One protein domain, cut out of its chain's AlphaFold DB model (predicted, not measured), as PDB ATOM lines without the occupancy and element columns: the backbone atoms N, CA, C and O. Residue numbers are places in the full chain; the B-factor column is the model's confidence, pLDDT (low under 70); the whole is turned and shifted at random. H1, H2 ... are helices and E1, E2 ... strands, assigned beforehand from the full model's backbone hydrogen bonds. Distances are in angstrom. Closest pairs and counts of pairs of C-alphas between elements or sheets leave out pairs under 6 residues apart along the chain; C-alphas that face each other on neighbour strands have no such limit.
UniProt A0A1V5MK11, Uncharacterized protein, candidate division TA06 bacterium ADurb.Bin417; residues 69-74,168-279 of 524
ATOM      1  N   LYS A  69      64.681  -4.393  30.195       32.72
ATOM      2  CA  LYS A  69      65.343  -3.186  30.697       32.72
ATOM      3  C   LYS A  69      64.902  -1.984  29.860       32.72
ATOM      4  O   LYS A  69      65.557  -1.604  28.890       32.72
ATOM      5  N   LEU A  70      63.785  -1.380  30.251       27.39
ATOM      6  CA  LEU A  70      63.426  -0.018  29.855       27.39
ATOM      7  C   LEU A  70      64.087   0.963  30.823       27.39
ATOM      8  O   LEU A  70      63.880   0.883  32.035       27.39
ATOM      9  N   GLU A  71      64.886   1.878  30.287       32.16
ATOM     10  CA  GLU A  71      65.542   2.908  31.081       32.16
ATOM     11  C   GLU A  71      64.712   4.194  31.126       32.16
ATOM     12  O   GLU A  71      64.223   4.678  30.105       32.16
ATOM     13  N   PHE A  72      64.553   4.747  32.330       25.89
ATOM     14  CA  PHE A  72      63.863   6.011  32.573       25.89
ATOM     15  C   PHE A  72      64.894   7.124  32.776       25.89
ATOM     16  O   PHE A  72      65.558   7.161  33.809       25.89
ATOM     17  N   SER A  73      64.981   8.078  31.851       27.88
ATOM     18  CA  SER A  73      65.632   9.364  32.117       27.88
ATOM     19  C   SER A  73      64.603  10.314  32.744       27.88
ATOM     20  O   SER A  73      63.719  10.811  32.046       27.88
ATOM     21  N   HIS A  74      64.667  10.541  34.058       27.50
ATOM     22  CA  HIS A  74      63.781  11.486  34.748       27.50
ATOM     23  C   HIS A  74      64.478  12.174  35.936       27.50
ATOM     24  O   HIS A  74      65.097  11.486  36.749       27.50
ATOM     25  N   LYS A 168      78.844  28.089  30.931       43.59
ATOM     26  CA  LYS A 168      79.097  28.096  29.485       43.59
ATOM     27  C   LYS A 168      79.676  26.747  29.054       43.59
ATOM     28  O   LYS A 168      80.626  26.274  29.671       43.59
ATOM     29  N   TYR A 169      79.162  26.149  27.978       43.31
ATOM     30  CA  TYR A 169      79.945  25.143  27.262       43.31
ATOM     31  C   TYR A 169      81.026  25.901  26.492       43.31
ATOM     32  O   TYR A 169      80.708  26.706  25.614       43.31
ATOM     33  N   VAL A 170      82.288  25.695  26.853       42.69
ATOM     34  CA  VAL A 170      83.446  26.234  26.136       42.69
ATOM     35  C   VAL A 170      84.347  25.079  25.720       42.69
ATOM     36  O   VAL A 170      84.476  24.073  26.416       42.69
ATOM     37  N   ASN A 171      84.948  25.195  24.548       40.34
ATOM     38  CA  ASN A 171      86.011  24.297  24.131       40.34
ATOM     39  C   ASN A 171      87.233  24.470  25.060       40.34
ATOM     40  O   ASN A 171      87.363  25.482  25.749       40.34
ATOM     41  N   LYS A 172      88.158  23.503  25.055       34.81
ATOM     42  CA  LYS A 172      89.439  23.520  25.794       34.81
ATOM     43  C   LYS A 172      90.294  24.749  25.491       34.81
ATOM     44  O   LYS A 172      91.152  25.112  26.281       34.81
ATOM     45  N   ASP A 173      90.062  25.376  24.345       36.69
ATOM     46  CA  ASP A 173      90.722  26.602  23.902       36.69
ATOM     47  C   ASP A 173      89.967  27.886  24.301       36.69
ATOM     48  O   ASP A 173      90.285  28.967  23.809       36.69
ATOM     49  N   GLY A 174      88.950  27.780  25.162       37.84
ATOM     50  CA  GLY A 174      88.164  28.908  25.665       37.84
ATOM     51  C   GLY A 174      87.111  29.448  24.693       37.84
ATOM     52  O   GLY A 174      86.409  30.401  25.035       37.84
ATOM     53  N   ARG A 175      86.956  28.865  23.494       47.28
ATOM     54  CA  ARG A 175      85.935  29.302  22.524       47.28
ATOM     55  C   ARG A 175      84.548  28.798  22.916       47.28
ATOM     56  O   ARG A 175      84.411  27.680  23.399       47.28
ATOM     57  N   GLU A 176      83.509  29.601  22.674       55.84
ATOM     58  CA  GLU A 176      82.113  29.185  22.877       55.84
ATOM     59  C   GLU A 176      81.838  27.858  22.155       55.84
ATOM     60  O   GLU A 176      82.187  27.696  20.980       55.84
ATOM     61  N   ALA A 177      81.221  26.899  22.851       56.41
ATOM     62  CA  ALA A 177      80.838  25.643  22.233       56.41
ATOM     63  C   ALA A 177      79.836  25.935  21.121       56.41
ATOM     64  O   ALA A 177      78.735  26.442  21.346       56.41
ATOM     65  N   ARG A 178      80.223  25.557  19.905       68.00
ATOM     66  CA  ARG A 178      79.470  25.783  18.666       68.00
ATOM     67  C   ARG A 178      78.122  25.073  18.622       68.00
ATOM     68  O   ARG A 178      77.461  25.122  17.604       68.00
ATOM     69  N   TRP A 179      77.753  24.352  19.676       78.44
ATOM     70  CA  TRP A 179      76.577  23.494  19.727       78.44
ATOM     71  C   TRP A 179      75.331  24.215  20.224       78.44
ATOM     72  O   TRP A 179      74.241  23.659  20.117       78.44
ATOM     73  N   ASN A 180      75.472  25.421  20.777       81.50
ATOM     74  CA  ASN A 180      74.358  26.159  21.357       81.50
ATOM     75  C   ASN A 180      73.339  26.585  20.295       81.50
ATOM     76  O   ASN A 180      73.674  26.897  19.153       81.50
ATOM     77  N   LEU A 181      72.074  26.623  20.690       84.44
ATOM     78  CA  LEU A 181      71.015  27.271  19.933       84.44
ATOM     79  C   LEU A 181      71.030  28.773  20.241       84.44
ATOM     80  O   LEU A 181      71.042  29.160  21.410       84.44
ATOM     81  N   TYR A 182      71.028  29.604  19.198       87.12
ATOM     82  CA  TYR A 182      71.072  31.065  19.305       87.12
ATOM     83  C   TYR A 182      69.751  31.690  18.847       87.12
ATOM     84  O   TYR A 182      69.214  31.280  17.815       87.12
ATOM     85  N   ASP A 183      69.255  32.675  19.591       89.25
ATOM     86  CA  ASP A 183      68.117  33.519  19.210       89.25
ATOM     87  C   ASP A 183      68.533  34.617  18.194       89.25
ATOM     88  O   ASP A 183      69.719  34.704  17.852       89.25
ATOM     89  N   PRO A 184      67.598  35.435  17.657       93.38
ATOM     90  CA  PRO A 184      67.925  36.485  16.686       93.38
ATOM     91  C   PRO A 184      68.933  37.528  17.181       93.38
ATOM     92  O   PRO A 184      69.654  38.098  16.366       93.38
ATOM     93  N   ASP A 185      68.991  37.756  18.493       91.81
ATOM     94  CA  ASP A 185      69.860  38.750  19.129       91.81
ATOM     95  C   ASP A 185      71.252  38.175  19.452       91.81
ATOM     96  O   ASP A 185      72.150  38.882  19.911       91.81
ATOM     97  N   GLY A 186      71.456  36.880  19.189       86.25
ATOM     98  CA  GLY A 186      72.702  36.168  19.446       86.25
ATOM     99  C   GLY A 186      72.876  35.707  20.883       86.25
ATOM    100  O   GLY A 186      73.983  35.294  21.248       86.25
ATOM    101  N   ASN A 187      71.806  35.708  21.677       84.81
ATOM    102  CA  ASN A 187      71.807  35.084  22.991       84.81
ATOM    103  C   ASN A 187      71.550  33.583  22.867       84.81
ATOM    104  O   ASN A 187      70.937  33.092  21.917       84.81
ATOM    105  N   TRP A 188      72.017  32.830  23.857       76.81
ATOM    106  CA  TRP A 188      71.723  31.407  23.934       76.81
ATOM    107  C   TRP A 188      70.291  31.173  24.372       76.81
ATOM    108  O   TRP A 188      69.813  31.760  25.343       76.81
ATOM    109  N   VAL A 189      69.641  30.222  23.714       73.94
ATOM    110  CA  VAL A 189      68.315  29.790  24.127       73.94
ATOM    111  C   VAL A 189      68.452  28.792  25.269       73.94
ATOM    112  O   VAL A 189      68.930  27.661  25.120       73.94
ATOM    113  N   TRP A 190      68.032  29.245  26.443       66.25
ATOM    114  CA  TRP A 190      68.024  28.460  27.664       66.25
ATOM    115  C   TRP A 190      66.844  27.480  27.683       66.25
ATOM    116  O   TRP A 190      65.727  27.836  27.300       66.25
ATOM    117  N   LYS A 191      67.074  26.241  28.144       59.88
ATOM    118  CA  LYS A 191      65.982  25.283  28.380       59.88
ATOM    119  C   LYS A 191      65.515  25.406  29.825       59.88
ATOM    120  O   LYS A 191      66.328  25.321  30.739       59.88
ATOM    121  N   TRP A 192      64.204  25.524  30.016       47.03
ATOM    122  CA  TRP A 192      63.579  25.524  31.335       47.03
ATOM    123  C   TRP A 192      63.987  24.292  32.163       47.03
ATOM    124  O   TRP A 192      63.870  23.159  31.693       47.03
ATOM    125  N   GLY A 193      64.480  24.509  33.387       47.66
ATOM    126  CA  GLY A 193      64.815  23.446  34.336       47.66
ATOM    127  C   GLY A 193      65.634  23.924  35.540       47.66
ATOM    128  O   GLY A 193      66.393  24.882  35.457       47.66
ATOM    129  N   PHE A 194      65.502  23.223  36.668       42.41
ATOM    130  CA  PHE A 194      66.091  23.544  37.981       42.41
ATOM    131  C   PHE A 194      67.633  23.433  38.068       42.41
ATOM    132  O   PHE A 194      68.185  23.455  39.166       42.41
ATOM    133  N   TYR A 195      68.340  23.322  36.936       43.88
ATOM    134  CA  TYR A 195      69.791  23.125  36.885       43.88
ATOM    135  C   TYR A 195      70.474  24.239  36.075       43.88
ATOM    136  O   TYR A 195      70.243  24.341  34.864       43.88
ATOM    137  N   PRO A 196      71.338  25.057  36.704       42.75
ATOM    138  CA  PRO A 196      72.134  26.054  35.995       42.75
ATOM    139  C   PRO A 196      72.985  25.407  34.887       42.75
ATOM    140  O   PRO A 196      73.623  24.381  35.116       42.75
ATOM    141  N   GLY A 197      73.016  26.012  33.692       52.09
ATOM    142  CA  GLY A 197      73.894  25.597  32.583       52.09
ATOM    143  C   GLY A 197      73.290  24.666  31.520       52.09
ATOM    144  O   GLY A 197      74.007  24.275  30.601       52.09
ATOM    145  N   ARG A 198      71.993  24.323  31.579       58.16
ATOM    146  CA  ARG A 198      71.326  23.586  30.487       58.16
ATOM    147  C   ARG A 198      70.945  24.521  29.333       58.16
ATOM    148  O   ARG A 198      70.050  25.351  29.464       58.16
ATOM    149  N   HIS A 199      71.593  24.340  28.187       65.81
ATOM    150  CA  HIS A 199      71.297  25.060  26.947       65.81
ATOM    151  C   HIS A 199      70.644  24.121  25.938       65.81
ATOM    152  O   HIS A 199      70.917  22.917  25.934       65.81
ATOM    153  N   ILE A 200      69.766  24.657  25.089       75.31
ATOM    154  CA  ILE A 200      69.257  23.890  23.951       75.31
ATOM    155  C   ILE A 200      70.376  23.813  22.910       75.31
ATOM    156  O   ILE A 200      71.019  24.821  22.617       75.31
ATOM    157  N   THR A 201      70.615  22.628  22.352       82.31
ATOM    158  CA  THR A 201      71.582  22.456  21.267       82.31
ATOM    159  C   THR A 201      70.943  22.716  19.904       82.31
ATOM    160  O   THR A 201      69.768  22.422  19.671       82.31
ATOM    161  N   CYS A 202      71.718  23.262  18.969       86.38
ATOM    162  CA  CYS A 202      71.308  23.387  17.578       86.38
ATOM    163  C   CYS A 202      71.389  22.013  16.895       86.38
ATOM    164  O   CYS A 202      72.471  21.520  16.584       86.38
ATOM    165  N   VAL A 203      70.237  21.394  16.633       88.06
ATOM    166  CA  VAL A 203      70.164  20.077  15.970       88.06
ATOM    167  C   VAL A 203      70.519  20.115  14.482       88.06
ATOM    168  O   VAL A 203      70.708  19.072  13.865       88.06
ATOM    169  N   ASN A 204      70.664  21.308  13.902       92.81
ATOM    170  CA  ASN A 204      71.117  21.516  12.526       92.81
ATOM    171  C   ASN A 204      72.652  21.552  12.399       92.81
ATOM    172  O   ASN A 204      73.194  22.107  11.450       92.81
ATOM    173  N   LEU A 205      73.358  20.960  13.364       84.06
ATOM    174  CA  LEU A 205      74.806  20.779  13.359       84.06
ATOM    175  C   LEU A 205      75.147  19.304  13.235       84.06
ATOM    176  O   LEU A 205      74.543  18.463  13.905       84.06
ATOM    177  N   LYS A 206      76.155  18.995  12.419       84.50
ATOM    178  CA  LYS A 206      76.588  17.614  12.194       84.50
ATOM    179  C   LYS A 206      77.020  16.949  13.489       84.50
ATOM    180  O   LYS A 206      76.601  15.838  13.784       84.50
ATOM    181  N   GLU A 207      77.808  17.663  14.273       75.31
ATOM    182  CA  GLU A 207      78.427  17.170  15.493       75.31
ATOM    183  C   GLU A 207      77.374  16.843  16.559       75.31
ATOM    184  O   GLU A 207      77.490  15.835  17.252       75.31
ATOM    185  N   VAL A 208      76.305  17.644  16.642       79.56
ATOM    186  CA  VAL A 208      75.182  17.390  17.556       79.56
ATOM    187  C   VAL A 208      74.406  16.144  17.122       79.56
ATOM    188  O   VAL A 208      74.123  15.282  17.956       79.56
ATOM    189  N   GLN A 209      74.094  16.008  15.828       81.56
ATOM    190  CA  GLN A 209      73.403  14.818  15.317       81.56
ATOM    191  C   GLN A 209      74.242  13.543  15.482       81.56
ATOM    192  O   GLN A 209      73.707  12.497  15.860       81.56
ATOM    193  N   ASP A 210      75.545  13.622  15.212       78.31
ATOM    194  CA  ASP A 210      76.481  12.511  15.375       78.31
ATOM    195  C   ASP A 210      76.577  12.085  16.846       78.31
ATOM    196  O   ASP A 210      76.512  10.891  17.140       78.31
ATOM    197  N   ALA A 211      76.662  13.043  17.775       75.50
ATOM    198  CA  ALA A 211      76.723  12.763  19.208       75.50
ATOM    199  C   ALA A 211      75.462  12.044  19.711       75.50
ATOM    200  O   ALA A 211      75.564  11.075  20.463       75.50
ATOM    201  N   TRP A 212      74.274  12.457  19.254       80.31
ATOM    202  CA  TRP A 212      73.020  11.780  19.603       80.31
ATOM    203  C   TRP A 212      72.989  10.347  19.068       80.31
ATOM    204  O   TRP A 212      72.668   9.412  19.804       80.31
ATOM    205  N   LYS A 213      73.379  10.152  17.801       80.62
ATOM    206  CA  LYS A 213      73.468   8.820  17.183       80.62
ATOM    207  C   LYS A 213      74.459   7.925  17.923       80.62
ATOM    208  O   LYS A 213      74.158   6.752  18.134       80.62
ATOM    209  N   LEU A 214      75.613   8.459  18.321       74.38
ATOM    210  CA  LEU A 214      76.621   7.721  19.075       74.38
ATOM    211  C   LEU A 214      76.093   7.301  20.448       74.38
ATOM    212  O   LEU A 214      76.166   6.121  20.772       74.38
ATOM    213  N   ALA A 215      75.505   8.226  21.211       74.75
ATOM    214  CA  ALA A 215      74.941   7.922  22.526       74.75
ATOM    215  C   ALA A 215      73.896   6.795  22.449       74.75
ATOM    216  O   ALA A 215      73.937   5.846  23.230       74.75
ATOM    217  N   ILE A 216      73.007   6.851  21.456       79.88
ATOM    218  CA  ILE A 216      71.985   5.821  21.246       79.88
ATOM    219  C   ILE A 216      72.603   4.484  20.846       79.88
ATOM    220  O   ILE A 216      72.197   3.460  21.388       79.88
ATOM    221  N   ARG A 217      73.595   4.467  19.948       79.12
ATOM    222  CA  ARG A 217      74.319   3.232  19.600       79.12
ATOM    223  C   ARG A 217      74.966   2.607  20.825       79.12
ATOM    224  O   ARG A 217      74.787   1.416  21.047       79.12
ATOM    225  N   SER A 218      75.634   3.410  21.651       74.31
ATOM    226  CA  SER A 218      76.249   2.929  22.887       74.31
ATOM    227  C   SER A 218      75.215   2.325  23.839       74.31
ATOM    228  O   SER A 218      75.443   1.242  24.365       74.31
ATOM    229  N   LEU A 219      74.051   2.959  24.016       75.44
ATOM    230  CA  LEU A 219      72.967   2.385  24.821       75.44
ATOM    231  C   LEU A 219      72.424   1.087  24.197       75.44
ATOM    232  O   LEU A 219      72.264   0.087  24.884       75.44
ATOM    233  N   MET A 220      72.203   1.028  22.887       80.50
ATOM    234  CA  MET A 220      71.744  -0.212  22.247       80.50
ATOM    235  C   MET A 220      72.778  -1.347  22.337       80.50
ATOM    236  O   MET A 220      72.402  -2.497  22.564       80.50
ATOM    237  N   GLU A 221      74.074  -1.040  22.243       77.62
ATOM    238  CA  GLU A 221      75.179  -1.993  22.434       77.62
ATOM    239  C   GLU A 221      75.268  -2.529  23.867       77.62
ATOM    240  O   GLU A 221      75.718  -3.655  24.070       77.62
ATOM    241  N   LEU A 222      74.787  -1.779  24.860       74.81
ATOM    242  CA  LEU A 222      74.640  -2.261  26.238       74.81
ATOM    243  C   LEU A 222      73.428  -3.197  26.423       74.81
ATOM    244  O   LEU A 222      73.242  -3.763  27.502       74.81
ATOM    245  N   GLY A 223      72.620  -3.390  25.377       76.88
ATOM    246  CA  GLY A 223      71.519  -4.350  25.344       76.88
ATOM    247  C   GLY A 223      70.171  -3.802  25.809       76.88
ATOM    248  O   GLY A 223      69.272  -4.598  26.085       76.88
ATOM    249  N   TYR A 224      70.010  -2.479  25.898       72.19
ATOM    250  CA  TYR A 224      68.743  -1.854  26.289       72.19
ATOM    251  C   TYR A 224      67.614  -2.162  25.297       72.19
ATOM    252  O   TYR A 224      67.820  -2.201  24.084       72.19
ATOM    253  N   ASP A 225      66.400  -2.341  25.826       78.81
ATOM    254  CA  ASP A 225      65.208  -2.697  25.043       78.81
ATOM    255  C   ASP A 225      64.592  -1.524  24.288       78.81
ATOM    256  O   ASP A 225      63.721  -1.707  23.440       78.81
ATOM    257  N   GLY A 226      65.063  -0.314  24.551       84.50
ATOM    258  CA  GLY A 226      64.587   0.873  23.879       84.50
ATOM    259  C   GLY A 226      65.158   2.145  24.474       84.50
ATOM    260  O   GLY A 226      65.865   2.115  25.479       84.50
ATOM    261  N   ILE A 227      64.817   3.260  23.840       85.12
ATOM    262  CA  ILE A 227      65.188   4.609  24.258       85.12
ATOM    263  C   ILE A 227      63.914   5.418  24.463       85.12
ATOM    264  O   ILE A 227      63.058   5.475  23.577       85.12
ATOM    265  N   MET A 228      63.809   6.081  25.613       84.62
ATOM    266  CA  MET A 228      62.817   7.124  25.840       84.62
ATOM    267  C   MET A 228      63.481   8.493  25.717       84.62
ATOM    268  O   MET A 228      64.385   8.825  26.474       84.62
ATOM    269  N   PHE A 229      63.006   9.302  24.779       84.88
ATOM    270  CA  PHE A 229      63.414  10.686  24.613       84.88
ATOM    271  C   PHE A 229      62.587  11.578  25.524       84.88
ATOM    272  O   PHE A 229      61.376  11.714  25.337       84.88
ATOM    273  N   ASP A 230      63.238  12.188  26.506       78.94
ATOM    274  CA  ASP A 230      62.568  13.106  27.409       78.94
ATOM    275  C   ASP A 230      62.353  14.495  26.780       78.94
ATOM    276  O   ASP A 230      63.215  15.021  26.069       78.94
ATOM    277  N   ASN A 231      61.217  15.120  27.092       71.94
ATOM    278  CA  ASN A 231      60.876  16.479  26.676       71.94
ATOM    279  C   ASN A 231      60.988  16.725  25.159       71.94
ATOM    280  O   ASN A 231      61.550  17.740  24.724       71.94
ATOM    281  N   TYR A 232      60.425  15.820  24.358       76.75
ATOM    282  CA  TYR A 232      60.189  16.052  22.943       76.75
ATOM    283  C   TYR A 232      59.293  17.274  22.754       76.75
ATOM    284  O   TYR A 232      58.105  17.287  23.093       76.75
ATOM    285  N   GLN A 233      59.888  18.310  22.183       74.50
ATOM    286  CA  GLN A 233      59.243  19.553  21.804       74.50
ATOM    287  C   GLN A 233      59.877  20.014  20.497       74.50
ATOM    288  O   GLN A 233      61.058  19.754  20.254       74.50
ATOM    289  N   LYS A 234      59.104  20.708  19.656       79.62
ATOM    290  CA  LYS A 234      59.659  21.301  18.437       79.62
ATOM    291  C   LYS A 234      60.807  22.230  18.820       79.62
ATOM    292  O   LYS A 234      60.624  23.136  19.632       79.62
ATOM    293  N   SER A 235      61.983  21.981  18.249       80.62
ATOM    294  CA  SER A 235      63.161  22.803  18.513       80.62
ATOM    295  C   SER A 235      62.910  24.241  18.030       80.62
ATOM    296  O   SER A 235      62.421  24.412  16.906       80.62
ATOM    297  N   PRO A 236      63.215  25.275  18.838       84.38
ATOM    298  CA  PRO A 236      63.122  26.666  18.404       84.38
ATOM    299  C   PRO A 236      64.005  26.951  17.177       84.38
ATOM    300  O   PRO A 236      64.992  26.244  16.953       84.38
ATOM    301  N   PRO A 237      63.712  27.994  16.381       89.69
ATOM    302  CA  PRO A 237      64.617  28.435  15.325       89.69
ATOM    303  C   PRO A 237      65.986  28.819  15.897       89.69
ATOM    304  O   PRO A 237      66.058  29.466  16.935       89.69
ATOM    305  N   CYS A 238      67.058  28.456  15.195       90.19
ATOM    306  CA  CYS A 238      68.415  28.879  15.528       90.19
ATOM    307  C   CYS A 238      68.906  29.914  14.518       90.19
ATOM    308  O   CYS A 238      68.723  29.733  13.314       90.19
ATOM    309  N   PHE A 239      69.571  30.963  14.994       92.94
ATOM    310  CA  PHE A 239      70.140  32.029  14.164       92.94
ATOM    311  C   PHE A 239      71.672  31.983  14.105       92.94
ATOM    312  O   PHE A 239      72.287  32.843  13.482       92.94
ATOM    313  N   GLY A 240      72.297  30.957  14.697       91.00
ATOM    314  CA  GLY A 240      73.756  30.857  14.787       91.00
ATOM    315  C   GLY A 240      74.476  30.884  13.433       91.00
ATOM    316  O   GLY A 240      75.546  31.475  13.351       91.00
ATOM    317  N   ASP A 241      73.868  30.352  12.366       92.56
ATOM    318  CA  ASP A 241      74.388  30.447  10.989       92.56
ATOM    319  C   ASP A 241      74.422  31.885  10.463       92.56
ATOM    320  O   ASP A 241      75.466  32.377  10.036       92.56
ATOM    321  N   LYS A 242      73.312  32.616  10.614       92.81
ATOM    322  CA  LYS A 242      73.194  34.023  10.194       92.81
ATOM    323  C   LYS A 242      74.096  34.960  10.999       92.81
ATOM    324  O   LYS A 242      74.528  35.985  10.486       92.81
ATOM    325  N   LEU A 243      74.367  34.605  12.251       91.94
ATOM    326  CA  LEU A 243      75.193  35.377  13.180       91.94
ATOM    327  C   LEU A 243      76.681  34.983  13.141       91.94
ATOM    328  O   LEU A 243      77.467  35.492  13.940       91.94
ATOM    329  N   GLY A 244      77.080  34.056  12.260       91.12
ATOM    330  CA  GLY A 244      78.470  33.603  12.136       91.12
ATOM    331  C   GLY A 244      78.994  32.810  13.342       91.12
ATOM    332  O   GLY A 244      80.206  32.726  13.542       91.12
ATOM    333  N   LYS A 245      78.105  32.237  14.163       86.81
ATOM    334  CA  LYS A 245      78.447  31.450  15.363       86.81
ATOM    335  C   LYS A 245      78.763  29.985  15.038       86.81
ATOM    336  O   LYS A 245      79.700  29.415  15.598       86.81
ATOM    337  N   HIS A 246      78.015  29.380  14.119       87.94
ATOM    338  CA  HIS A 246      78.213  28.009  13.618       87.94
ATOM    339  C   HIS A 246      77.622  27.873  12.214       87.94
ATOM    340  O   HIS A 246      76.967  28.800  11.773       87.94
ATOM    341  N   ARG A 247      77.813  26.746  11.513       91.50
ATOM    342  CA  ARG A 247      77.237  26.536  10.171       91.50
ATOM    343  C   ARG A 247      76.130  25.492  10.193       91.50
ATOM    344  O   ARG A 247      76.373  24.378  10.647       91.50
ATOM    345  N   HIS A 248      74.950  25.819   9.675       94.06
ATOM    346  CA  HIS A 248      73.859  24.846   9.561       94.06
ATOM    347  C   HIS A 248      74.121  23.809   8.456       94.06
ATOM    348  O   HIS A 248      74.599  24.149   7.373       94.06
ATOM    349  N   LEU A 249      73.769  22.545   8.716       93.25
ATOM    350  CA  LEU A 249      73.775  21.465   7.722       93.25
ATOM    351  C   LEU A 249      72.764  21.720   6.601       93.25
ATOM    352  O   LEU A 249      73.053  21.493   5.429       93.25
ATOM    353  N   PHE A 250      71.581  22.194   6.984       95.31
ATOM    354  CA  PHE A 250      70.465  22.494   6.100       95.31
ATOM    355  C   PHE A 250      70.071  23.965   6.297       95.31
ATOM    356  O   PHE A 250      69.199  24.246   7.123       95.31
ATOM    357  N   PRO A 251      70.736  24.917   5.616       91.88
ATOM    358  CA  PRO A 251      70.561  26.352   5.876       91.88
ATOM    359  C   PRO A 251      69.139  26.852   5.584       91.88
ATOM    360  O   PRO A 251      68.661  27.759   6.260       91.88
ATOM    361  N   ASP A 252      68.440  26.209   4.647       92.38
ATOM    362  CA  ASP A 252      67.083  26.586   4.232       92.38
ATOM    363  C   ASP A 252      65.976  25.929   5.073       92.38
ATOM    364  O   ASP A 252      64.792  26.092   4.779       92.38
ATOM    365  N   ARG A 253      66.338  25.166   6.115       92.56
ATOM    366  CA  ARG A 253      65.390  24.426   6.961       92.56
ATOM    367  C   ARG A 253      65.437  24.886   8.406       92.56
ATOM    368  O   ARG A 253      66.480  25.256   8.949       92.56
ATOM    369  N   THR A 254      64.287  24.816   9.057       89.44
ATOM    370  CA  THR A 254      64.157  25.115  10.481       89.44
ATOM    371  C   THR A 254      64.732  23.986  11.338       89.44
ATOM    372  O   THR A 254      64.710  22.814  10.965       89.44
ATOM    373  N   ASN A 255      65.178  24.314  12.553       86.94
ATOM    374  CA  ASN A 255      65.596  23.300  13.523       86.94
ATOM    375  C   ASN A 255      64.477  22.309  13.874       86.94
ATOM    376  O   ASN A 255      64.777  21.172  14.218       86.94
ATOM    377  N   ALA A 256      63.204  22.710  13.793       85.50
ATOM    378  CA  ALA A 256      62.077  21.810  14.023       85.50
ATOM    379  C   ALA A 256      61.990  20.717  12.945       85.50
ATOM    380  O   ALA A 256      61.863  19.545  13.282       85.50
ATOM    381  N   GLU A 257      62.125  21.082  11.668       89.56
ATOM    382  CA  GLU A 257      62.130  20.114  10.559       89.56
ATOM    383  C   GLU A 257      63.350  19.192  10.620       89.56
ATOM    384  O   GLU A 257      63.249  17.997  10.360       89.56
ATOM    385  N   VAL A 258      64.510  19.741  10.987       90.81
ATOM    386  CA  VAL A 258      65.737  18.951  11.140       90.81
ATOM    387  C   VAL A 258      65.662  18.025  12.361       90.81
ATOM    388  O   VAL A 258      66.224  16.932  12.330       90.81
ATOM    389  N   LEU A 259      64.944  18.416  13.420       87.12
ATOM    390  CA  LEU A 259      64.673  17.548  14.567       87.12
ATOM    391  C   LEU A 259      63.819  16.342  14.165       87.12
ATOM    392  O   LEU A 259      64.163  15.227  14.547       87.12
ATOM    393  N   ASP A 260      62.741  16.549  13.401       85.88
ATOM    394  CA  ASP A 260      61.876  15.457  12.931       85.88
ATOM    395  C   ASP A 260      62.689  14.436  12.105       85.88
ATOM    396  O   ASP A 260      62.621  13.229  12.357       85.88
ATOM    397  N   ASP A 261      63.541  14.908  11.188       89.38
ATOM    398  CA  ASP A 261      64.436  14.038  10.409       89.38
ATOM    399  C   ASP A 261      65.455  13.310  11.288       89.38
ATOM    400  O   ASP A 261      65.698  12.116  11.105       89.38
ATOM    401  N   LEU A 262      66.046  14.006  12.264       87.62
ATOM    402  CA  LEU A 262      66.960  13.376  13.210       87.62
ATOM    403  C   LEU A 262      66.242  12.260  13.971       87.62
ATOM    404  O   LEU A 262      66.777  11.160  14.049       87.62
ATOM    405  N   TYR A 263      65.028  12.493  14.475       88.50
ATOM    406  CA  TYR A 263      64.240  11.467  15.167       88.50
ATOM    407  C   TYR A 263      63.972  10.252  14.281       88.50
ATOM    408  O   TYR A 263      64.080   9.124  14.757       88.50
ATOM    409  N   TRP A 264      63.700  10.459  12.993       89.94
ATOM    410  CA  TRP A 264      63.564   9.359  12.042       89.94
ATOM    411  C   TRP A 264      64.862   8.561  11.868       89.94
ATOM    412  O   TRP A 264      64.848   7.329  11.878       89.94
ATOM    413  N   GLU A 265      66.004   9.237  11.764       90.25
ATOM    414  CA  GLU A 265      67.303   8.566  11.692       90.25
ATOM    415  C   GLU A 265      67.635   7.811  12.986       90.25
ATOM    416  O   GLU A 265      68.160   6.698  12.937       90.25
ATOM    417  N   LEU A 266      67.289   8.366  14.149       87.81
ATOM    418  CA  LEU A 266      67.459   7.695  15.440       87.81
ATOM    419  C   LEU A 266      66.544   6.477  15.574       87.81
ATOM    420  O   LEU A 266      66.996   5.431  16.038       87.81
ATOM    421  N   TYR A 267      65.304   6.577  15.096       89.00
ATOM    422  CA  TYR A 267      64.379   5.450  15.015       89.00
ATOM    423  C   TYR A 267      64.985   4.308  14.197       89.00
ATOM    424  O   TYR A 267      65.039   3.173  14.670       89.00
ATOM    425  N   LYS A 268      65.535   4.602  13.010       91.62
ATOM    426  CA  LYS A 268      66.234   3.600  12.183       91.62
ATOM    427  C   LYS A 268      67.435   2.991  12.895       91.62
ATOM    428  O   LYS A 268      67.633   1.786  12.794       91.62
ATOM    429  N   VAL A 269      68.231   3.797  13.605       87.88
ATOM    430  CA  VAL A 269      69.364   3.286  14.390       87.88
ATOM    431  C   VAL A 269      68.865   2.284  15.429       87.88
ATOM    432  O   VAL A 269      69.360   1.163  15.443       87.88
ATOM    433  N   ILE A 270      67.856   2.639  16.231       86.56
ATOM    434  CA  ILE A 270      67.277   1.772  17.274       86.56
ATOM    435  C   ILE A 270      66.721   0.477  16.664       86.56
ATOM    436  O   ILE A 270      67.069  -0.622  17.102       86.56
ATOM    437  N   LYS A 271      65.909   0.591  15.608       87.50
ATOM    438  CA  LYS A 271      65.317  -0.563  14.913       87.50
ATOM    439  C   LYS A 271      66.347  -1.433  14.195       87.50
ATOM    440  O   LYS A 271      66.113  -2.628  14.036       87.50
ATOM    441  N   GLY A 272      67.482  -0.859  13.799       89.88
ATOM    442  CA  GLY A 272      68.596  -1.578  13.187       89.88
ATOM    443  C   GLY A 272      69.276  -2.579  14.124       89.88
ATOM    444  O   GLY A 272      69.846  -3.549  13.635       89.88
ATOM    445  N   TYR A 273      69.186  -2.393  15.449       84.38
ATOM    446  CA  TYR A 273      69.671  -3.386  16.417       84.38
ATOM    447  C   TYR A 273      68.705  -4.565  16.552       84.38
ATOM    448  O   TYR A 273      69.139  -5.712  16.579       84.38
ATOM    449  N   HIS A 274      67.402  -4.293  16.658       86.06
ATOM    450  CA  HIS A 274      66.354  -5.313  16.618       86.06
ATOM    451  C   HIS A 274      64.989  -4.648  16.346       86.06
ATOM    452  O   HIS A 274      64.709  -3.602  16.940       86.06
ATOM    453  N   PRO A 275      64.096  -5.236  15.522       82.81
ATOM    454  CA  PRO A 275      62.785  -4.646  15.211       82.81
ATOM    455  C   PRO A 275      61.901  -4.419  16.448       82.81
ATOM    456  O   PRO A 275      61.073  -3.503  16.469       82.81
ATOM    457  N   ASP A 276      62.114  -5.216  17.497       83.06
ATOM    458  CA  ASP A 276      61.372  -5.105  18.752       83.06
ATOM    459  C   ASP A 276      61.887  -4.006  19.693       83.06
ATOM    460  O   ASP A 276      61.199  -3.721  20.674       83.06
ATOM    461  N   ARG A 277      63.035  -3.357  19.419       83.00
ATOM    462  CA  ARG A 277      63.497  -2.240  20.259       83.00
ATOM    463  C   ARG A 277      62.523  -1.072  20.187       83.00
ATOM    464  O   ARG A 277      61.994  -0.767  19.117       83.00
ATOM    465  N   VAL A 278      62.291  -0.419  21.318       84.44
ATOM    466  CA  VAL A 278      61.254   0.609  21.461       84.44
ATOM    467  C   VAL A 278      61.856   2.003  21.377       84.44
ATOM    468  O   VAL A 278      62.824   2.310  22.065       84.44
ATOM    469  N   MET A 279      61.244   2.883  20.595       87.81
ATOM    470  CA  MET A 279      61.474   4.321  20.710       87.81
ATOM    471  C   MET A 279      60.256   4.998  21.337       87.81
ATOM    472  O   MET A 279      59.153   4.932  20.794       87.81
TER     473      MET A 279
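What this domain is: This is residues 69 to 74 and 168 to 279 of the 524 residues of an uncharacterized protein of candidate division TA06 bacterium ADurb.Bin417 (UniProt A0A1V5MK11). Little regular structure is here: helices H1 and H2 lie side by side, strand E1 runs back beside them, and loops of residues 168 to 205 and 233 to 254 gather at the end where both helices begin. The printed part has 118 residues, 42 in named elements, in the order H1, E1, H2, mostly helix. It is compact, with a radius of gyration of the C-alphas of 15.4 A and spans of 44 by 32 by 27 A.

Where its parts are: H1, residues 206 to 221, begins at C-alpha 206 (76.588, 17.614, 12.194) and measures 22.2 A. E1, residues 226 to 232, measures 15.8 A. H2, residues 255 to 273, measures 27.2 A and ends at C-alpha 273 (69.671, -3.386, 16.417).

How they stand to each other: H1 and H2 touch, closest at the C-alphas of Lys 213 and Leu 266, 6.4 A, with a shallow tilt of 27 degrees, the same way. Residues 226 to 227 of E1 pair with 278 to 279, parallel; E1 pairs with no named strand. Every O i to N i+4 pair is within hydrogen-bond range in H1, and 14 of 15 in H2.

The domain as a whole: Residues 75 to 167 are cut out, a gap of 23.2 A between C-alphas 74 and 168. The link E1 to H2 is long. Residues 69 to 74, 168 to 178 and 190 to 199 have pLDDT under 70.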